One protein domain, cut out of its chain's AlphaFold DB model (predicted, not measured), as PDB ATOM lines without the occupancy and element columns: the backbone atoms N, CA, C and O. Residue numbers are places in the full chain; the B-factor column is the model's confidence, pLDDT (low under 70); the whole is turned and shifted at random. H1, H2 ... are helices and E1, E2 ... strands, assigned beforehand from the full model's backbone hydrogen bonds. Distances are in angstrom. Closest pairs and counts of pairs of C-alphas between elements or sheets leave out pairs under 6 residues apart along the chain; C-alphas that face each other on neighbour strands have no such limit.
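This is residues 381 to 407, 431 to 457 and 473 to 573 of the 573 residues of an uncharacterized protein of Phytophthora rubi (UniProt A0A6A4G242). A strongly twisted sheet of five strands, E6 to E10, curls round helix H1, and H2 packs on H1 beside edge strand E6. Around this core lie a small three-stranded sheet, E1 to E3, near the beginning of H1, the short pair E4 and E5 near E6 and H2, and H3 with H4 after E10. The 155 printed residues have four named helices and ten named strands, in the order E1 E2 E3 H1 E4 E5 H2 E6 E7 E8 E9 E10 H3 H4; the class is mixed, and the large sheet, E6 E7 E8 E9 E10, is antiparallel. The whole is compact, with a radius of gyration of the C-alphas of 16.2 A and spans of 42 by 37 by 34 A.

Look first at a meander, each strand the antiparallel neighbour of the one before: E6, residues 493 to 498, E7, 502 to 507, E8, 510 to 520, E9, 528 to 534, and E10, 540 to 546. Within hydrogen-bond range are N 494 and O 506, 2.9 A, N 505 and O 512, 2.9 A, N 532 and O 518, 2.8 A, and N 531 and O 543, 2.9 A. E8 bends by 76 degrees at residue 517. H1, residues 438 to 448, is on one face of this sheet, two layers; its closest C-alphas to E6 are Ala 447 and Leu 495, 5.6 A. H2, residues 479 to 490, touches H1 at Ala 447 and Val 485, C-alphas 5.0 A apart, at a steep tilt of 53 degrees, opposite ways. H2 stands at the sheet's level, height 2.9 A. E4, residues 453 to 455, pairs antiparallel with E5, 473 to 475, N 453 and O 475 at 2.8 A. A second meander is E1, 381 to 383, E2, 386 to 391, and E3, 396 to 399, with N 383 and O 386 at 2.9 A and N 389 and O 398 at 2.8 A; H1 is on it too. H3, 548 to 553, only grazes the large sheet and only just touches H4, 562 to 571, with 3 pairs of C-alphas within 8 A, closest Ile 552 and Lys 569, 7.7 A, in a helical hairpin. Every O i to N i+4 pair is within hydrogen-bond range in H1, H2 and H4; H3 has 1 of 2.

Find C-alpha 381 at (292.052, 271.120, 220.139), where E1 begins, and C-alpha 571 at (283.371, 259.966, 222.776), where H4 ends. E8 runs 26.9 A, E9 and E10 20.2 A each, H2 16.3 A and H1 15.4 A.

The C-alphas of Asp 406 and Thr 501, the farthest apart, are 48.4 A apart. Residues 408 to 430 and 458 to 472 are cut out, with C-alpha gaps of 38.5 A and 6.5 A; of the links printed whole, none is long. The printed part's mean pLDDT is 77.0, and it is under 70 in residues 392 to 407, 431 to 436, 455 to 457 and 557 to 573.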
ATOM      1  N   CYS A 381     291.423 272.428 220.305       86.06
ATOM      2  CA  CYS A 381     292.052 271.120 220.139       86.06
ATOM      3  C   CYS A 381     292.072 270.323 221.437       86.06
ATOM      4  O   CYS A 381     292.066 270.883 222.530       86.06
ATOM      5  N   HIS A 382     292.161 269.002 221.312       85.69
ATOM      6  CA  HIS A 382     292.290 268.088 222.439       85.69
ATOM      7  C   HIS A 382     293.638 267.366 222.367       85.69
ATOM      8  O   HIS A 382     293.908 266.655 221.399       85.69
ATOM      9  N   VAL A 383     294.499 267.562 223.367       83.56
ATOM     10  CA  VAL A 383     295.875 267.043 223.377       83.56
ATOM     11  C   VAL A 383     296.166 266.374 224.721       83.56
ATOM     12  O   VAL A 383     296.017 266.990 225.766       83.56
ATOM     13  N   ASP A 384     296.588 265.104 224.685       79.81
ATOM     14  CA  ASP A 384     296.936 264.266 225.857       79.81
ATOM     15  C   ASP A 384     295.882 264.244 226.988       79.81
ATOM     16  O   ASP A 384     296.220 264.129 228.161       79.81
ATOM     17  N   GLY A 385     294.593 264.317 226.633       72.06
ATOM     18  CA  GLY A 385     293.476 264.262 227.585       72.06
ATOM     19  C   GLY A 385     292.955 265.625 228.047       72.06
ATOM     20  O   GLY A 385     291.918 265.672 228.706       72.06
ATOM     21  N   GLU A 386     293.600 266.723 227.652       74.88
ATOM     22  CA  GLU A 386     293.179 268.091 227.968       74.88
ATOM     23  C   GLU A 386     292.592 268.788 226.734       74.88
ATOM     24  O   GLU A 386     293.080 268.621 225.615       74.88
ATOM     25  N   THR A 387     291.533 269.577 226.925       77.94
ATOM     26  CA  THR A 387     290.939 270.403 225.862       77.94
ATOM     27  C   THR A 387     291.430 271.840 225.984       77.94
ATOM     28  O   THR A 387     291.394 272.423 227.069       77.94
ATOM     29  N   PHE A 388     291.852 272.404 224.857       80.50
ATOM     30  CA  PHE A 388     292.356 273.761 224.729       80.50
ATOM     31  C   PHE A 388     291.480 274.551 223.760       80.50
ATOM     32  O   PHE A 388     291.274 274.100 222.633       80.50
ATOM     33  N   ASP A 389     291.029 275.732 224.166       79.94
ATOM     34  CA  ASP A 389     290.408 276.714 223.276       79.94
ATOM     35  C   ASP A 389     291.465 277.683 222.750       79.94
ATOM     36  O   ASP A 389     292.366 278.109 223.480       79.94
ATOM     37  N   PHE A 390     291.364 278.011 221.468       75.88
ATOM     38  CA  PHE A 390     292.267 278.921 220.783       75.88
ATOM     39  C   PHE A 390     291.656 280.319 220.710       75.88
ATOM     40  O   PHE A 390     290.598 280.520 220.115       75.88
ATOM     41  N   ASP A 391     292.347 281.298 221.291       75.31
ATOM     42  CA  ASP A 391     292.006 282.707 221.123       75.31
ATOM     43  C   ASP A 391     292.783 283.292 219.936       75.31
ATOM     44  O   ASP A 391     293.994 283.512 220.022       75.31
ATOM     45  N   GLU A 392     292.086 283.573 218.829       67.69
ATOM     46  CA  GLU A 392     292.687 284.150 217.618       67.69
ATOM     47  C   GLU A 392     293.339 285.522 217.844       67.69
ATOM     48  O   GLU A 392     294.263 285.877 217.104       67.69
ATOM     49  N   LYS A 393     292.861 286.308 218.824       66.12
ATOM     50  CA  LYS A 393     293.358 287.671 219.075       66.12
ATOM     51  C   LYS A 393     294.735 287.651 219.728       66.12
ATOM     52  O   LYS A 393     295.620 288.396 219.308       66.12
ATOM     53  N   ASP A 394     294.910 286.761 220.700       62.06
ATOM     54  CA  ASP A 394     296.139 286.634 221.484       62.06
ATOM     55  C   ASP A 394     297.050 285.489 221.000       62.06
ATOM     56  O   ASP A 394     298.190 285.376 221.455       62.06
ATOM     57  N   GLY A 395     296.574 284.638 220.079       63.91
ATOM     58  CA  GLY A 395     297.286 283.446 219.604       63.91
ATOM     59  C   GLY A 395     297.521 282.410 220.707       63.91
ATOM     60  O   GLY A 395     298.477 281.637 220.644       63.91
ATOM     61  N   SER A 396     296.699 282.442 221.760       67.44
ATOM     62  CA  SER A 396     296.914 281.674 222.987       67.44
ATOM     63  C   SER A 396     295.985 280.463 223.074       67.44
ATOM     64  O   SER A 396     294.837 280.519 222.638       67.44
ATOM     65  N   LEU A 397     296.498 279.364 223.633       65.19
ATOM     66  CA  LEU A 397     295.742 278.142 223.922       65.19
ATOM     67  C   LEU A 397     295.398 278.111 225.417       65.19
ATOM     68  O   LEU A 397     296.300 278.052 226.257       65.19
ATOM     69  N   LEU A 398     294.107 278.159 225.749       65.06
ATOM     70  CA  LEU A 398     293.584 278.192 227.119       65.06
ATOM     71  C   LEU A 398     292.952 276.841 227.485       65.06
ATOM     72  O   LEU A 398     292.185 276.297 226.702       65.06
ATOM     73  N   ILE A 399     293.247 276.295 228.671       62.62
ATOM     74  CA  ILE A 399     292.670 275.017 229.136       62.62
ATOM     75  C   ILE A 399     291.203 275.218 229.547       62.62
ATOM     76  O   ILE A 399     290.892 276.088 230.365       62.62
ATOM     77  N   LEU A 400     290.316 274.368 229.021       53.28
ATOM     78  CA  LEU A 400     288.858 274.508 229.122       53.28
ATOM     79  C   LEU A 400     288.302 274.317 230.553       53.28
ATOM     80  O   LEU A 400     287.242 274.854 230.868       53.28
ATOM     81  N   GLU A 401     289.041 273.666 231.465       49.81
ATOM     82  CA  GLU A 401     288.650 273.515 232.885       49.81
ATOM     83  C   GLU A 401     288.469 274.851 233.633       49.81
ATOM     84  O   GLU A 401     287.815 274.881 234.673       49.81
ATOM     85  N   LYS A 402     288.991 275.969 233.109       42.09
ATOM     86  CA  LYS A 402     288.797 277.310 233.692       42.09
ATOM     87  C   LYS A 402     287.758 278.183 232.987       42.09
ATOM     88  O   LYS A 402     287.403 279.212 233.544       42.09
ATOM     89  N   ALA A 403     287.275 277.810 231.801       42.12
ATOM     90  CA  ALA A 403     286.353 278.653 231.031       42.12
ATOM     91  C   ALA A 403     284.874 278.427 231.404       42.12
ATOM     92  O   ALA A 403     284.064 279.344 231.308       42.12
ATOM     93  N   VAL A 404     284.523 277.222 231.867       41.16
ATOM     94  CA  VAL A 404     283.120 276.812 232.085       41.16
ATOM     95  C   VAL A 404     282.565 277.241 233.452       41.16
ATOM     96  O   VAL A 404     281.349 277.331 233.609       41.16
ATOM     97  N   HIS A 405     283.411 277.562 234.438       37.22
ATOM     98  CA  HIS A 405     282.909 277.994 235.751       37.22
ATOM     99  C   HIS A 405     282.333 279.422 235.742       37.22
ATOM    100  O   HIS A 405     281.442 279.706 236.535       37.22
ATOM    101  N   ASP A 406     282.750 280.276 234.801       40.91
ATOM    102  CA  ASP A 406     282.303 281.676 234.746       40.91
ATOM    103  C   ASP A 406     281.060 281.897 233.864       40.91
ATOM    104  O   ASP A 406     280.425 282.942 233.958       40.91
ATOM    105  N   THR A 407     280.679 280.942 233.004       41.44
ATOM    106  CA  THR A 407     279.584 281.153 232.029       41.44
ATOM    107  C   THR A 407     278.254 280.486 232.379       41.44
ATOM    108  O   THR A 407     277.241 280.847 231.787       41.44
ATOM    109  N   SER A 431     315.179 271.931 225.088       34.09
ATOM    110  CA  SER A 431     315.975 271.777 223.880       34.09
ATOM    111  C   SER A 431     315.265 270.807 222.934       34.09
ATOM    112  O   SER A 431     315.028 269.640 223.269       34.09
ATOM    113  N   PHE A 432     314.927 271.286 221.742       43.59
ATOM    114  CA  PHE A 432     314.567 270.403 220.643       43.59
ATOM    115  C   PHE A 432     315.819 269.612 220.201       43.59
ATOM    116  O   PHE A 432     316.894 270.220 220.180       43.59
ATOM    117  N   PRO A 433     315.735 268.301 219.877       50.72
ATOM    118  CA  PRO A 433     314.565 267.419 219.878       50.72
ATOM    119  C   PRO A 433     314.682 266.256 220.890       50.72
ATOM    120  O   PRO A 433     314.555 265.100 220.505       50.72
ATOM    121  N   PHE A 434     314.926 266.501 222.187       42.34
ATOM    122  CA  PHE A 434     314.994 265.380 223.156       42.34
ATOM    123  C   PHE A 434     313.937 265.394 224.272       42.34
ATOM    124  O   PHE A 434     313.714 264.363 224.903       42.34
ATOM    125  N   LYS A 435     313.207 266.502 224.481       54.50
ATOM    126  CA  LYS A 435     312.091 266.585 225.455       54.50
ATOM    127  C   LYS A 435     310.960 267.515 224.984       54.50
ATOM    128  O   LYS A 435     310.628 268.492 225.652       54.50
ATOM    129  N   SER A 436     310.382 267.245 223.815       62.22
ATOM    130  CA  SER A 436     309.218 268.000 223.328       62.22
ATOM    131  C   SER A 436     307.948 267.615 224.102       62.22
ATOM    132  O   SER A 436     307.661 266.419 224.226       62.22
ATOM    133  N   THR A 437     307.166 268.589 224.566       77.88
ATOM    134  CA  THR A 437     305.856 268.321 225.193       77.88
ATOM    135  C   THR A 437     304.866 267.727 224.175       77.88
ATOM    136  O   THR A 437     305.048 267.913 222.966       77.88
ATOM    137  N   PRO A 438     303.804 267.017 224.610       80.50
ATOM    138  CA  PRO A 438     302.762 266.527 223.702       80.50
ATOM    139  C   PRO A 438     302.170 267.637 222.819       80.50
ATOM    140  O   PRO A 438     302.014 267.446 221.615       80.50
ATOM    141  N   MET A 439     301.959 268.827 223.392       82.38
ATOM    142  CA  MET A 439     301.494 270.014 222.666       82.38
ATOM    143  C   MET A 439     302.481 270.471 221.584       82.38
ATOM    144  O   MET A 439     302.079 270.748 220.462       82.38
ATOM    145  N   GLN A 440     303.785 270.490 221.873       82.62
ATOM    146  CA  GLN A 440     304.793 270.835 220.864       82.62
ATOM    147  C   GLN A 440     304.777 269.866 219.682       82.62
ATOM    148  O   GLN A 440     304.828 270.301 218.538       82.62
ATOM    149  N   ARG A 441     304.663 268.557 219.942       85.56
ATOM    150  CA  ARG A 441     304.564 267.548 218.873       85.56
ATOM    151  C   ARG A 441     303.303 267.733 218.035       85.56
ATOM    152  O   ARG A 441     303.364 267.600 216.818       85.56
ATOM    153  N   PHE A 442     302.186 268.060 218.682       88.75
ATOM    154  CA  PHE A 442     300.933 268.376 218.007       88.75
ATOM    155  C   PHE A 442     301.084 269.592 217.080       88.75
ATOM    156  O   PHE A 442     300.813 269.479 215.887       88.75
ATOM    157  N   LEU A 443     301.607 270.714 217.586       88.06
ATOM    158  CA  LEU A 443     301.810 271.935 216.797       88.06
ATOM    159  C   LEU A 443     302.814 271.740 215.648       88.06
ATOM    160  O   LEU A 443     302.595 272.246 214.551       88.06
ATOM    161  N   ILE A 444     303.882 270.962 215.861       88.88
ATOM    162  CA  ILE A 444     304.835 270.605 214.798       88.88
ATOM    163  C   ILE A 444     304.153 269.767 213.712       88.88
ATOM    164  O   ILE A 444     304.354 270.035 212.532       88.88
ATOM    165  N   ASN A 445     303.305 268.798 214.078       91.75
ATOM    166  CA  ASN A 445     302.538 268.025 213.096       91.75
ATOM    167  C   ASN A 445     301.630 268.940 212.253       91.75
ATOM    168  O   ASN A 445     301.616 268.812 211.032       91.75
ATOM    169  N   LEU A 446     300.945 269.913 212.873       91.19
ATOM    170  CA  LEU A 446     300.131 270.893 212.142       91.19
ATOM    171  C   LEU A 446     300.963 271.732 211.156       91.19
ATOM    172  O   LEU A 446     300.549 271.932 210.013       91.19
ATOM    173  N   ALA A 447     302.149 272.181 211.576       90.38
ATOM    174  CA  ALA A 447     303.034 273.017 210.765       90.38
ATOM    175  C   ALA A 447     303.781 272.260 209.650       90.38
ATOM    176  O   ALA A 447     304.122 272.874 208.642       90.38
ATOM    177  N   VAL A 448     304.026 270.951 209.793       91.12
ATOM    178  CA  VAL A 448     304.838 270.163 208.839       91.12
ATOM    179  C   VAL A 448     303.988 269.282 207.913       91.12
ATOM    180  O   VAL A 448     304.229 269.236 206.704       91.12
ATOM    181  N   ASN A 449     302.985 268.581 208.448       91.62
ATOM    182  CA  ASN A 449     302.122 267.683 207.676       91.62
ATOM    183  C   ASN A 449     300.981 268.465 207.011       91.62
ATOM    184  O   ASN A 449     299.829 268.386 207.427       91.62
ATOM    185  N   ASN A 450     301.303 269.269 206.007       89.75
ATOM    186  CA  ASN A 450     300.361 270.031 205.183       89.75
ATOM    187  C   ASN A 450     300.938 270.210 203.772       89.75
ATOM    188  O   ASN A 450     302.074 269.812 203.526       89.75
ATOM    189  N   SER A 451     300.168 270.812 202.867       84.31
ATOM    190  CA  SER A 451     300.603 271.166 201.508       84.31
ATOM    191  C   SER A 451     300.741 272.684 201.328       84.31
ATOM    192  O   SER A 451     300.499 273.212 200.244       84.31
ATOM    193  N   ILE A 452     301.077 273.398 202.408       86.12
ATOM    194  CA  ILE A 452     301.120 274.862 202.455       86.12
ATOM    195  C   ILE A 452     302.524 275.377 202.233       86.12
ATOM    196  O   ILE A 452     303.511 274.797 202.687       86.12
ATOM    197  N   TRP A 453     302.579 276.526 201.579       80.81
ATOM    198  CA  TRP A 453     303.792 277.233 201.245       80.81
ATOM    199  C   TRP A 453     303.778 278.600 201.928       80.81
ATOM    200  O   TRP A 453     302.782 279.325 201.851       80.81
ATOM    201  N   PRO A 454     304.854 278.968 202.637       82.19
ATOM    202  CA  PRO A 454     305.003 280.322 203.140       82.19
ATOM    203  C   PRO A 454     305.248 281.266 201.955       82.19
ATOM    204  O   PRO A 454     306.233 281.122 201.236       82.19
ATOM    205  N   SER A 455     304.352 282.229 201.753       66.50
ATOM    206  CA  SER A 455     304.522 283.310 200.783       66.50
ATOM    207  C   SER A 455     305.198 284.506 201.455       66.50
ATOM    208  O   SER A 455     304.857 284.898 202.579       66.50
ATOM    209  N   ALA A 456     306.189 285.089 200.780       55.44
ATOM    210  CA  ALA A 456     306.807 286.334 201.214       55.44
ATOM    211  C   ALA A 456     305.908 287.502 200.788       55.44
ATOM    212  O   ALA A 456     305.706 287.721 199.598       55.44
ATOM    213  N   SER A 457     305.374 288.266 201.745       46.94
ATOM    214  CA  SER A 457     304.554 289.441 201.430       46.94
ATOM    215  C   SER A 457     305.371 290.461 200.608       46.94
ATOM    216  O   SER A 457     306.429 290.879 201.091       46.94
ATOM    217  N   GLU A 473     302.452 285.259 205.206       76.44
ATOM    218  CA  GLU A 473     301.238 284.760 204.579       76.44
ATOM    219  C   GLU A 473     301.449 283.303 204.177       76.44
ATOM    220  O   GLU A 473     302.529 282.900 203.756       76.44
ATOM    221  N   TYR A 474     300.412 282.497 204.358       81.31
ATOM    222  CA  TYR A 474     300.431 281.081 204.025       81.31
ATOM    223  C   TYR A 474     299.499 280.843 202.849       81.31
ATOM    224  O   TYR A 474     298.314 281.179 202.936       81.31
ATOM    225  N   ALA A 475     300.057 280.266 201.795       74.31
ATOM    226  CA  ALA A 475     299.402 279.902 200.551       74.31
ATOM    227  C   ALA A 475     299.206 278.388 200.492       74.31
ATOM    228  O   ALA A 475     300.070 277.633 200.941       74.31
ATOM    229  N   GLY A 476     298.100 277.910 199.938       74.25
ATOM    230  CA  GLY A 476     297.923 276.467 199.806       74.25
ATOM    231  C   GLY A 476     296.531 276.019 199.384       74.25
ATOM    232  O   GLY A 476     295.576 276.793 199.444       74.25
ATOM    233  N   PRO A 477     296.411 274.742 198.984       71.25
ATOM    234  CA  PRO A 477     295.216 274.231 198.330       71.25
ATOM    235  C   PRO A 477     293.995 274.169 199.253       71.25
ATOM    236  O   PRO A 477     292.869 274.447 198.845       71.25
ATOM    237  N   SER A 478     294.220 273.834 200.526       80.38
ATOM    238  CA  SER A 478     293.156 273.631 201.505       80.38
ATOM    239  C   SER A 478     293.081 274.792 202.509       80.38
ATOM    240  O   SER A 478     294.066 275.056 203.210       80.38
ATOM    241  N   PRO A 479     291.917 275.465 202.643       80.38
ATOM    242  CA  PRO A 479     291.722 276.495 203.664       80.38
ATOM    243  C   PRO A 479     291.793 275.922 205.089       80.38
ATOM    244  O   PRO A 479     292.247 276.617 205.998       80.38
ATOM    245  N   ASP A 480     291.422 274.654 205.283       85.12
ATOM    246  CA  ASP A 480     291.503 273.948 206.566       85.12
ATOM    247  C   ASP A 480     292.957 273.804 207.007       85.12
ATOM    248  O   ASP A 480     293.324 274.171 208.123       85.12
ATOM    249  N   GLU A 481     293.817 273.318 206.105       88.44
ATOM    250  CA  GLU A 481     295.246 273.236 206.384       88.44
ATOM    251  C   GLU A 481     295.812 274.623 206.690       88.44
ATOM    252  O   GLU A 481     296.656 274.763 207.577       88.44
ATOM    253  N   ARG A 482     295.337 275.655 205.975       86.56
ATOM    254  CA  ARG A 482     295.825 277.030 206.131       86.56
ATOM    255  C   ARG A 482     295.503 277.553 207.520       86.56
ATOM    256  O   ARG A 482     296.381 278.112 208.175       86.56
ATOM    257  N   ALA A 483     294.286 277.309 207.997       88.00
ATOM    258  CA  ALA A 483     293.879 277.638 209.356       88.00
ATOM    259  C   ALA A 483     294.759 276.931 210.402       88.00
ATOM    260  O   ALA A 483     295.198 277.567 211.358       88.00
ATOM    261  N   LEU A 484     295.083 275.648 210.191       90.56
ATOM    262  CA  LEU A 484     295.943 274.875 211.096       90.56
ATOM    263  C   LEU A 484     297.378 275.417 211.159       90.56
ATOM    264  O   LEU A 484     297.936 275.534 212.250       90.56
ATOM    265  N   VAL A 485     297.976 275.780 210.020       90.12
ATOM    266  CA  VAL A 485     299.337 276.346 209.979       90.12
ATOM    267  C   VAL A 485     299.377 277.747 210.581       90.12
ATOM    268  O   VAL A 485     300.296 278.060 211.337       90.12
ATOM    269  N   ILE A 486     298.368 278.582 210.307       86.62
ATOM    270  CA  ILE A 486     298.251 279.911 210.923       86.62
ATOM    271  C   ILE A 486     298.143 279.783 212.445       86.62
ATOM    272  O   ILE A 486     298.852 280.492 213.161       86.62
ATOM    273  N   ALA A 487     297.314 278.862 212.938       86.62
ATOM    274  CA  ALA A 487     297.162 278.618 214.367       86.62
ATOM    275  C   ALA A 487     298.459 278.103 215.004       86.62
ATOM    276  O   ALA A 487     298.862 278.588 216.061       86.62
ATOM    277  N   ALA A 488     299.165 277.180 214.339       87.94
ATOM    278  CA  ALA A 488     300.466 276.700 214.796       87.94
ATOM    279  C   ALA A 488     301.495 277.839 214.881       87.94
ATOM    280  O   ALA A 488     302.175 277.976 215.902       87.94
ATOM    281  N   ALA A 489     301.546 278.707 213.865       85.25
ATOM    282  CA  ALA A 489     302.433 279.866 213.839       85.25
ATOM    283  C   ALA A 489     302.118 280.851 214.974       85.25
ATOM    284  O   ALA A 489     303.030 281.306 215.664       85.25
ATOM    285  N   GLN A 490     300.833 281.127 215.218       83.00
ATOM    286  CA  GLN A 490     300.380 281.967 216.331       83.00
ATOM    287  C   GLN A 490     300.711 281.354 217.703       83.00
ATOM    288  O   GLN A 490     301.093 282.082 218.615       83.00
ATOM    289  N   ALA A 491     300.664 280.023 217.829       80.06
ATOM    290  CA  ALA A 491     301.040 279.288 219.040       80.06
ATOM    291  C   ALA A 491     302.568 279.115 219.232       80.06
ATOM    292  O   ALA A 491     303.008 278.497 220.210       80.06
ATOM    293  N   GLY A 492     303.387 279.664 218.324       78.75
ATOM    294  CA  GLY A 492     304.850 279.694 218.418       78.75
ATOM    295  C   GLY A 492     305.595 278.638 217.592       78.75
ATOM    296  O   GLY A 492     306.798 278.471 217.796       78.75
ATOM    297  N   VAL A 493     304.921 277.935 216.676       85.25
ATOM    298  CA  VAL A 493     305.523 276.986 215.723       85.25
ATOM    299  C   VAL A 493     305.254 277.452 214.292       85.25
ATOM    300  O   VAL A 493     304.213 277.172 213.709       85.25
ATOM    301  N   GLU A 494     306.200 278.193 213.727       88.00
ATOM    302  CA  GLU A 494     306.066 278.852 212.425       88.00
ATOM    303  C   GLU A 494     306.666 277.994 211.300       88.00
ATOM    304  O   GLU A 494     307.823 277.576 211.380       88.00
ATOM    305  N   LEU A 495     305.912 277.770 210.221       89.88
ATOM    306  CA  LEU A 495     306.434 277.163 208.996       89.88
ATOM    307  C   LEU A 495     307.217 278.226 208.211       89.88
ATOM    308  O   LEU A 495     306.649 279.204 207.731       89.88
ATOM    309  N   CYS A 496     308.536 278.065 208.116       87.62
ATOM    310  CA  CYS A 496     309.413 279.112 207.605       87.62
ATOM    311  C   CYS A 496     309.708 279.011 206.117       87.62
ATOM    312  O   CYS A 496     309.650 280.038 205.441       87.62
ATOM    313  N   ASP A 497     310.050 277.811 205.662       85.06
ATOM    314  CA  ASP A 497     310.351 277.477 204.273       85.06
ATOM    315  C   ASP A 497     309.940 276.022 204.024       85.06
ATOM    316  O   ASP A 497     309.954 275.189 204.937       85.06
ATOM    317  N   ARG A 498     309.562 275.711 202.791       84.75
ATOM    318  CA  ARG A 498     309.193 274.365 202.359       84.75
ATOM    319  C   ARG A 498     309.671 274.174 200.933       84.75
ATOM    320  O   ARG A 498     309.530 275.069 200.111       84.75
ATOM    321  N   ASN A 499     310.192 272.994 200.629       80.19
ATOM    322  CA  ASN A 499     310.343 272.504 199.265       80.19
ATOM    323  C   ASN A 499     309.956 271.012 199.212       80.19
ATOM    324  O   ASN A 499     309.420 270.472 200.179       80.19
ATOM    325  N   ASN A 500     310.200 270.336 198.088       79.25
ATOM    326  CA  ASN A 500     309.829 268.924 197.934       79.25
ATOM    327  C   ASN A 500     310.701 267.956 198.758       79.25
ATOM    328  O   ASN A 500     310.321 266.802 198.925       79.25
ATOM    329  N   THR A 501     311.855 268.401 199.261       84.50
ATOM    330  CA  THR A 501     312.858 267.560 199.941       84.50
ATOM    331  C   THR A 501     313.159 267.991 201.376       84.50
ATOM    332  O   THR A 501     313.806 267.249 202.110       84.50
ATOM    333  N   ARG A 502     312.701 269.165 201.814       88.44
ATOM    334  CA  ARG A 502     312.985 269.752 203.127       88.44
ATOM    335  C   ARG A 502     311.853 270.666 203.602       88.44
ATOM    336  O   ARG A 502     311.195 271.342 202.810       88.44
ATOM    337  N   VAL A 503     311.675 270.734 204.916       90.62
ATOM    338  CA  VAL A 503     310.812 271.698 205.612       90.62
ATOM    339  C   VAL A 503     311.632 272.398 206.683       90.62
ATOM    340  O   VAL A 503     312.272 271.739 207.498       90.62
ATOM    341  N   VAL A 504     311.569 273.725 206.728       89.69
ATOM    342  CA  VAL A 504     312.168 274.532 207.792       89.69
ATOM    343  C   VAL A 504     311.054 275.057 208.688       89.69
ATOM    344  O   VAL A 504     310.172 275.787 208.236       89.69
ATOM    345  N   VAL A 505     311.098 274.710 209.971       89.31
ATOM    346  CA  VAL A 505     310.156 275.188 210.992       89.31
ATOM    347  C   VAL A 505     310.887 275.960 212.080       89.31
ATOM    348  O   VAL A 505     311.971 275.575 212.510       89.31
ATOM    349  N   ARG A 506     310.280 277.038 212.572       86.50
ATOM    350  CA  ARG A 506     310.771 277.803 213.717       86.50
ATOM    351  C   ARG A 506     309.901 277.515 214.926       86.50
ATOM    352  O   ARG A 506     308.755 277.943 215.007       86.50
ATOM    353  N   VAL A 507     310.474 276.807 215.889       83.69
ATOM    354  CA  VAL A 507     309.817 276.401 217.130       83.69
ATOM    355  C   VAL A 507     310.309 277.315 218.249       83.69
ATOM    356  O   VAL A 507     311.475 277.257 218.637       83.69
ATOM    357  N   TYR A 508     309.440 278.199 218.746       76.44
ATOM    358  CA  TYR A 508     309.729 279.170 219.814       76.44
ATOM    359  C   TYR A 508     311.045 279.947 219.611       76.44
ATOM    360  O   TYR A 508     311.837 280.122 220.536       76.44
ATOM    361  N   GLY A 509     311.290 280.395 218.375       75.81
ATOM    362  CA  GLY A 509     312.467 281.187 218.001       75.81
ATOM    363  C   GLY A 509     313.694 280.385 217.556       75.81
ATOM    364  O   GLY A 509     314.675 280.995 217.142       75.81
ATOM    365  N   LYS A 510     313.658 279.047 217.593       82.19
ATOM    366  CA  LYS A 510     314.733 278.189 217.066       82.19
ATOM    367  C   LYS A 510     314.320 277.542 215.754       82.19
ATOM    368  O   LYS A 510     313.286 276.883 215.701       82.19
ATOM    369  N   GLU A 511     315.130 277.716 214.721       85.88
ATOM    370  CA  GLU A 511     314.915 277.072 213.427       85.88
ATOM    371  C   GLU A 511     315.408 275.625 213.449       85.88
ATOM    372  O   GLU A 511     316.459 275.313 214.012       85.88
ATOM    373  N   ALA A 512     314.613 274.742 212.857       84.31
ATOM    374  CA  ALA A 512     314.913 273.337 212.667       84.31
ATOM    375  C   ALA A 512     314.557 272.948 211.232       84.31
ATOM    376  O   ALA A 512     313.463 273.243 210.747       84.31
ATOM    377  N   GLU A 513     315.488 272.269 210.573       89.00
ATOM    378  CA  GLU A 513     315.310 271.723 209.234       89.00
ATOM    379  C   GLU A 513     314.995 270.228 209.331       89.00
ATOM    380  O   GLU A 513     315.652 269.486 210.061       89.00
ATOM    381  N   LEU A 514     313.960 269.796 208.620       89.62
ATOM    382  CA  LEU A 514     313.524 268.411 208.512       89.62
ATOM    383  C   LEU A 514     313.643 267.988 207.051       89.62
ATOM    384  O   LEU A 514     313.090 268.651 206.176       89.62
ATOM    385  N   GLU A 515     314.315 266.876 206.780       91.94
ATOM    386  CA  GLU A 515     314.385 266.288 205.438       91.94
ATOM    387  C   GLU A 515     313.073 265.537 205.156       91.94
ATOM    388  O   GLU A 515     312.683 264.659 205.928       91.94
ATOM    389  N   ILE A 516     312.376 265.871 204.069       91.56
ATOM    390  CA  ILE A 516     311.178 265.156 203.613       91.56
ATOM    391  C   ILE A 516     311.636 263.934 202.823       91.56
ATOM    392  O   ILE A 516     312.167 264.057 201.722       91.56
ATOM    393  N   LEU A 517     311.385 262.746 203.368       92.31
ATOM    394  CA  LEU A 517     311.645 261.487 202.672       92.31
ATOM    395  C   LEU A 517     310.493 261.137 201.729       92.31
ATOM    396  O   LEU A 517     310.710 260.643 200.626       92.31
ATOM    397  N   HIS A 518     309.257 261.370 202.175       91.19
ATOM    398  CA  HIS A 518     308.071 261.147 201.359       91.19
ATOM    399  C   HIS A 518     306.863 261.917 201.895       91.19
ATOM    400  O   HIS A 518     306.684 262.036 203.109       91.19
ATOM    401  N   SER A 519     306.000 262.385 200.996       88.44
ATOM    402  CA  SER A 519     304.729 263.025 201.336       88.44
ATOM    403  C   SER A 519     303.591 262.246 200.691       88.44
ATOM    404  O   SER A 519     303.539 262.106 199.475       88.44
ATOM    405  N   PHE A 520     302.677 261.735 201.510       90.25
ATOM    406  CA  PHE A 520     301.467 261.065 201.061       90.25
ATOM    407  C   PHE A 520     300.290 262.036 201.136       90.25
ATOM    408  O   PHE A 520     299.676 262.194 202.201       90.25
ATOM    409  N   GLU A 521     299.959 262.644 200.001       84.31
ATOM    410  CA  GLU A 521     298.914 263.662 199.872       84.31
ATOM    411  C   GLU A 521     297.526 263.172 200.292       84.31
ATOM    412  O   GLU A 521     297.205 261.980 200.247       84.31
ATOM    413  N   PHE A 522     296.690 264.115 200.722       84.31
ATOM    414  CA  PHE A 522     295.299 263.821 201.023       84.31
ATOM    415  C   PHE A 522     294.559 263.419 199.743       84.31
ATOM    416  O   PHE A 522     294.612 264.123 198.740       84.31
ATOM    417  N   THR A 523     293.812 262.322 199.804       79.25
ATOM    418  CA  THR A 523     292.836 261.958 198.773       79.25
ATOM    419  C   THR A 523     291.515 261.613 199.438       79.25
ATOM    420  O   THR A 523     291.498 261.126 200.576       79.25
ATOM    421  N   SER A 524     290.406 261.839 198.733       76.88
ATOM    422  CA  SER A 524     289.058 261.531 199.229       76.88
ATOM    423  C   SER A 524     288.906 260.062 199.634       76.88
ATOM    424  O   SER A 524     288.223 259.766 200.613       76.88
ATOM    425  N   ASP A 525     289.616 259.160 198.952       80.38
ATOM    426  CA  ASP A 525     289.637 257.731 199.272       80.38
ATOM    427  C   ASP A 525     290.403 257.438 200.568       80.38
ATOM    428  O   ASP A 525     289.960 256.637 201.391       80.38
ATOM    429  N   ARG A 526     291.548 258.104 200.796       86.12
ATOM    430  CA  ARG A 526     292.378 257.889 201.995       86.12
ATOM    431  C   ARG A 526     291.821 258.586 203.233       86.12
ATOM    432  O   ARG A 526     292.057 258.107 204.341       86.12
ATOM    433  N   LYS A 527     291.169 259.743 203.069       89.25
ATOM    434  CA  LYS A 527     290.682 260.630 204.148       89.25
ATOM    435  C   LYS A 527     291.753 261.007 205.190       89.25
ATOM    436  O   LYS A 527     291.431 261.368 206.323       89.25
ATOM    437  N   LYS A 528     293.036 260.920 204.820       90.81
ATOM    438  CA  LYS A 528     294.197 261.277 205.646       90.81
ATOM    439  C   LYS A 528     295.378 261.713 204.786       90.81
ATOM    440  O   LYS A 528     295.518 261.252 203.655       90.81
ATOM    441  N   SER A 529     296.255 262.532 205.357       91.62
ATOM    442  CA  SER A 529     297.576 262.852 204.820       91.62
ATOM    443  C   SER A 529     298.664 262.417 205.799       91.62
ATOM    444  O   SER A 529     298.496 262.458 207.027       91.62
ATOM    445  N   SER A 530     299.800 262.004 205.250       93.56
ATOM    446  CA  SER A 530     300.946 261.574 206.044       93.56
ATOM    447  C   SER A 530     302.229 262.117 205.446       93.56
ATOM    448  O   SER A 530     302.380 262.118 204.230       93.56
ATOM    449  N   ILE A 531     303.180 262.507 206.285       93.12
ATOM    450  CA  ILE A 531     304.507 262.938 205.850       93.12
ATOM    451  C   ILE A 531     305.572 262.172 206.628       93.12
ATOM    452  O   ILE A 531     305.477 261.999 207.847       93.12
ATOM    453  N   LEU A 532     306.560 261.666 205.900       94.19
ATOM    454  CA  LEU A 532     307.709 260.961 206.438       94.19
ATOM    455  C   LEU A 532     308.903 261.908 206.405       94.19
ATOM    456  O   LEU A 532     309.382 262.262 205.327       94.19
ATOM    457  N   CYS A 533     309.386 262.293 207.583       92.00
ATOM    458  CA  CYS A 533     310.502 263.221 207.719       92.00
ATOM    459  C   CYS A 533     311.665 262.587 208.481       92.00
ATOM    460  O   CYS A 533     311.459 261.751 209.366       92.00
ATOM    461  N   ARG A 534     312.888 263.024 208.183       89.06
ATOM    462  CA  ARG A 534     314.085 262.746 208.974       89.06
ATOM    463  C   ARG A 534     314.514 264.010 209.715       89.06
ATOM    464  O   ARG A 534     314.669 265.076 209.125       89.06
ATOM    465  N   GLU A 535     314.675 263.883 211.026       84.62
ATOM    466  CA  GLU A 535     315.203 264.942 211.883       84.62
ATOM    467  C   GLU A 535     316.730 265.084 211.737       84.62
ATOM    468  O   GLU A 535     317.402 264.101 211.411       84.62
ATOM    469  N   PRO A 536     317.319 266.234 212.122       78.56
ATOM    470  CA  PRO A 536     318.775 266.395 212.213       78.56
ATOM    471  C   PRO A 536     319.448 265.386 213.155       78.56
ATOM    472  O   PRO A 536     320.637 265.113 213.040       78.56
ATOM    473  N   SER A 537     318.684 264.812 214.090       79.69
ATOM    474  CA  SER A 537     319.118 263.741 214.994       79.69
ATOM    475  C   SER A 537     319.326 262.387 214.291       79.69
ATOM    476  O   SER A 537     319.809 261.446 214.915       79.69
ATOM    477  N   GLY A 538     318.924 262.261 213.020       81.12
ATOM    478  CA  GLY A 538     318.893 261.010 212.259       81.12
ATOM    479  C   GLY A 538     317.620 260.181 212.469       81.12
ATOM    480  O   GLY A 538     317.415 259.181 211.781       81.12
ATOM    481  N   ARG A 539     316.731 260.589 213.384       85.62
ATOM    482  CA  ARG A 539     315.465 259.893 213.641       85.62
ATOM    483  C   ARG A 539     314.479 260.108 212.495       85.62
ATOM    484  O   ARG A 539     314.248 261.234 212.067       85.62
ATOM    485  N   ILE A 540     313.834 259.028 212.062       89.69
ATOM    486  CA  ILE A 540     312.734 259.072 211.093       89.69
ATOM    487  C   ILE A 540     311.403 259.135 211.847       89.69
ATOM    488  O   ILE A 540     311.175 258.373 212.791       89.69
ATOM    489  N   ILE A 541     310.526 260.049 211.437       89.38
ATOM    490  CA  ILE A 541     309.211 260.272 212.039       89.38
ATOM    491  C   ILE A 541     308.155 260.265 210.940       89.38
ATOM    492  O   ILE A 541     308.249 261.005 209.963       89.38
ATOM    493  N   LEU A 542     307.123 259.446 211.136       91.94
ATOM    494  CA  LEU A 542     305.898 259.494 210.350       91.94
ATOM    495  C   LEU A 542     304.867 260.336 211.098       91.94
ATOM    496  O   LEU A 542     304.412 259.969 212.181       91.94
ATOM    497  N   MET A 543     304.485 261.456 210.504       92.06
ATOM    498  CA  MET A 543     303.416 262.320 210.985       92.06
ATOM    499  C   MET A 543     302.167 262.067 210.145       92.06
ATOM    500  O   MET A 543     302.254 261.949 208.928       92.06
ATOM    501  N   SER A 544     301.008 261.919 210.785       91.94
ATOM    502  CA  SER A 544     299.734 261.661 210.101       91.94
ATOM    503  C   SER A 544     298.621 262.524 210.684       91.94
ATOM    504  O   SER A 544     298.607 262.790 211.887       91.94
ATOM    505  N   LYS A 545     297.703 262.965 209.822       91.81
ATOM    506  CA  LYS A 545     296.468 263.678 210.169       91.81
ATOM    507  C   LYS A 545     295.356 263.224 209.225       91.81
ATOM    508  O   LYS A 545     295.633 262.875 208.081       91.81
ATOM    509  N   GLY A 546     294.111 263.207 209.675       91.56
ATOM    510  CA  GLY A 546     292.987 262.747 208.863       91.56
ATOM    511  C   GLY A 546     291.711 262.643 209.676       91.56
ATOM    512  O   GLY A 546     291.694 263.048 210.835       91.56
ATOM    513  N   ALA A 547     290.670 262.083 209.066       90.00
ATOM    514  CA  ALA A 547     289.398 261.846 209.733       90.00
ATOM    515  C   ALA A 547     289.555 260.902 210.935       90.00
ATOM    516  O   ALA A 547     290.298 259.916 210.872       90.00
ATOM    517  N   ASP A 548     288.797 261.177 211.994       87.62
ATOM    518  CA  ASP A 548     288.836 260.443 213.261       87.62
ATOM    519  C   ASP A 548     288.659 258.936 213.052       87.62
ATOM    520  O   ASP A 548     289.431 258.139 213.583       87.62
ATOM    521  N   SER A 549     287.709 258.544 212.197       85.12
ATOM    522  CA  SER A 549     287.437 257.143 211.864       85.12
ATOM    523  C   SER A 549     288.644 256.415 211.269       85.12
ATOM    524  O   SER A 549     288.859 255.252 211.579       85.12
ATOM    525  N   VAL A 550     289.478 257.095 210.476       89.44
ATOM    526  CA  VAL A 550     290.644 256.479 209.821       89.44
ATOM    527  C   VAL A 550     291.873 256.480 210.727       89.44
ATOM    528  O   VAL A 550     292.655 255.529 210.724       89.44
ATOM    529  N   ILE A 551     292.086 257.555 211.488       88.50
ATOM    530  CA  ILE A 551     293.257 257.658 212.363       88.50
ATOM    531  C   ILE A 551     293.112 256.729 213.570       88.50
ATOM    532  O   ILE A 551     294.087 256.068 213.924       88.50
ATOM    533  N   ILE A 552     291.920 256.630 214.166       84.12
ATOM    534  CA  ILE A 552     291.686 255.823 215.374       84.12
ATOM    535  C   ILE A 552     291.868 254.327 215.108       84.12
ATOM    536  O   ILE A 552     292.446 253.635 215.945       84.12
ATOM    537  N   GLU A 553     291.432 253.832 213.950       84.62
ATOM    538  CA  GLU A 553     291.636 252.433 213.546       84.62
ATOM    539  C   GLU A 553     293.120 252.075 213.387       84.62
ATOM    540  O   GLU A 553     293.517 250.940 213.639       84.62
ATOM    541  N   ALA A 554     293.960 253.048 213.022       84.12
ATOM    542  CA  ALA A 554     295.395 252.854 212.835       84.12
ATOM    543  C   ALA A 554     296.220 252.968 214.136       84.12
ATOM    544  O   ALA A 554     297.446 252.823 214.098       84.12
ATOM    545  N   LEU A 555     295.595 253.255 215.286       83.56
ATOM    546  CA  LEU A 555     296.299 253.394 216.562       83.56
ATOM    547  C   LEU A 555     296.664 252.028 217.157       83.56
ATOM    548  O   LEU A 555     295.820 251.154 217.327       83.56
ATOM    549  N   SER A 556     297.924 251.871 217.569       78.38
ATOM    550  CA  SER A 556     298.369 250.704 218.342       78.38
ATOM    551  C   SER A 556     297.666 250.641 219.703       78.38
ATOM    552  O   SER A 556     297.658 251.623 220.446       78.38
ATOM    553  N   GLU A 557     297.122 249.477 220.059       68.19
ATOM    554  CA  GLU A 557     296.491 249.256 221.368       68.19
ATOM    555  C   GLU A 557     297.512 249.056 222.499       68.19
ATOM    556  O   GLU A 557     297.212 249.336 223.656       68.19
ATOM    557  N   SER A 558     298.730 248.611 222.171       63.19
ATOM    558  CA  SER A 558     299.778 248.265 223.139       63.19
ATOM    559  C   SER A 558     300.778 249.393 223.411       63.19
ATOM    560  O   SER A 558     301.315 249.475 224.513       63.19
ATOM    561  N   ALA A 559     301.037 250.266 222.431       60.78
ATOM    562  CA  ALA A 559     302.033 251.338 222.546       60.78
ATOM    563  C   ALA A 559     301.451 252.696 222.983       60.78
ATOM    564  O   ALA A 559     302.201 253.592 223.373       60.78
ATOM    565  N   ASN A 560     300.129 252.869 222.918       63.62
ATOM    566  CA  ASN A 560     299.454 254.114 223.285       63.62
ATOM    567  C   ASN A 560     298.880 254.032 224.704       63.62
ATOM    568  O   ASN A 560     298.503 252.957 225.159       63.62
ATOM    569  N   LYS A 561     298.764 255.173 225.407       59.09
ATOM    570  CA  LYS A 561     298.084 255.224 226.714       59.09
ATOM    571  C   LYS A 561     296.663 254.645 226.555       59.09
ATOM    572  O   LYS A 561     295.855 255.266 225.855       59.09
ATOM    573  N   PRO A 562     296.317 253.520 227.211       54.03
ATOM    574  CA  PRO A 562     295.025 252.858 227.013       54.03
ATOM    575  C   PRO A 562     293.846 253.777 227.344       54.03
ATOM    576  O   PRO A 562     292.826 253.745 226.664       54.03
ATOM    577  N   SER A 563     294.012 254.653 228.341       55.78
ATOM    578  CA  SER A 563     293.024 255.659 228.742       55.78
ATOM    579  C   SER A 563     292.727 256.690 227.649       55.78
ATOM    580  O   SER A 563     291.569 257.065 227.485       55.78
ATOM    581  N   ALA A 564     293.729 257.112 226.871       58.22
ATOM    582  CA  ALA A 564     293.544 258.058 225.771       58.22
ATOM    583  C   ALA A 564     292.816 257.398 224.591       58.22
ATOM    584  O   ALA A 564     291.845 257.952 224.080       58.22
ATOM    585  N   VAL A 565     293.211 256.174 224.222       59.78
ATOM    586  CA  VAL A 565     292.563 255.409 223.141       59.78
ATOM    587  C   VAL A 565     291.119 255.044 223.508       59.78
ATOM    588  O   VAL A 565     290.217 255.209 222.689       59.78
ATOM    589  N   LEU A 566     290.867 254.609 224.749       57.19
ATOM    590  CA  LEU A 566     289.520 254.318 225.255       57.19
ATOM    591  C   LEU A 566     288.649 255.576 225.368       57.19
ATOM    592  O   LEU A 566     287.462 255.503 225.067       57.19
ATOM    593  N   CYS A 567     289.209 256.723 225.773       58.34
ATOM    594  CA  CYS A 567     288.487 257.999 225.810       58.34
ATOM    595  C   CYS A 567     288.066 258.441 224.400       58.34
ATOM    596  O   CYS A 567     286.894 258.750 224.184       58.34
ATOM    597  N   CYS A 568     288.978 258.376 223.423       60.59
ATOM    598  CA  CYS A 568     288.670 258.663 222.020       60.59
ATOM    599  C   CYS A 568     287.607 257.705 221.458       60.59
ATOM    600  O   CYS A 568     286.626 258.162 220.882       60.59
ATOM    601  N   LYS A 569     287.743 256.388 221.689       61.59
ATOM    602  CA  LYS A 569     286.757 255.386 221.239       61.59
ATOM    603  C   LYS A 569     285.381 255.555 221.913       61.59
ATOM    604  O   LYS A 569     284.376 255.194 221.307       61.59
ATOM    605  N   ARG A 570     285.310 256.084 223.145       57.56
ATOM    606  CA  ARG A 570     284.047 256.312 223.881       57.56
ATOM    607  C   ARG A 570     283.315 257.597 223.499       57.56
ATOM    608  O   ARG A 570     282.103 257.591 223.590       57.56
ATOM    609  N   LYS A 571     284.009 258.674 223.114       55.41
ATOM    610  CA  LYS A 571     283.371 259.966 222.776       55.41
ATOM    611  C   LYS A 571     282.712 260.009 221.387       55.41
ATOM    612  O   LYS A 571     282.031 260.981 221.088       55.41
ATOM    613  N   ILE A 572     282.959 259.007 220.541       49.81
ATOM    614  CA  ILE A 572     282.447 258.934 219.157       49.81
ATOM    615  C   ILE A 572     281.194 258.046 219.045       49.81
ATOM    616  O   ILE A 572     280.437 258.186 218.087       49.81
ATOM    617  N   LYS A 573     280.971 257.144 220.010       39.56
ATOM    618  CA  LYS A 573     279.684 256.458 220.186       39.56
ATOM    619  C   LYS A 573     278.760 257.332 221.012       39.56
ATOM    620  O   LYS A 573     277.550 257.301 220.714       39.56
TER     621      LYS A 573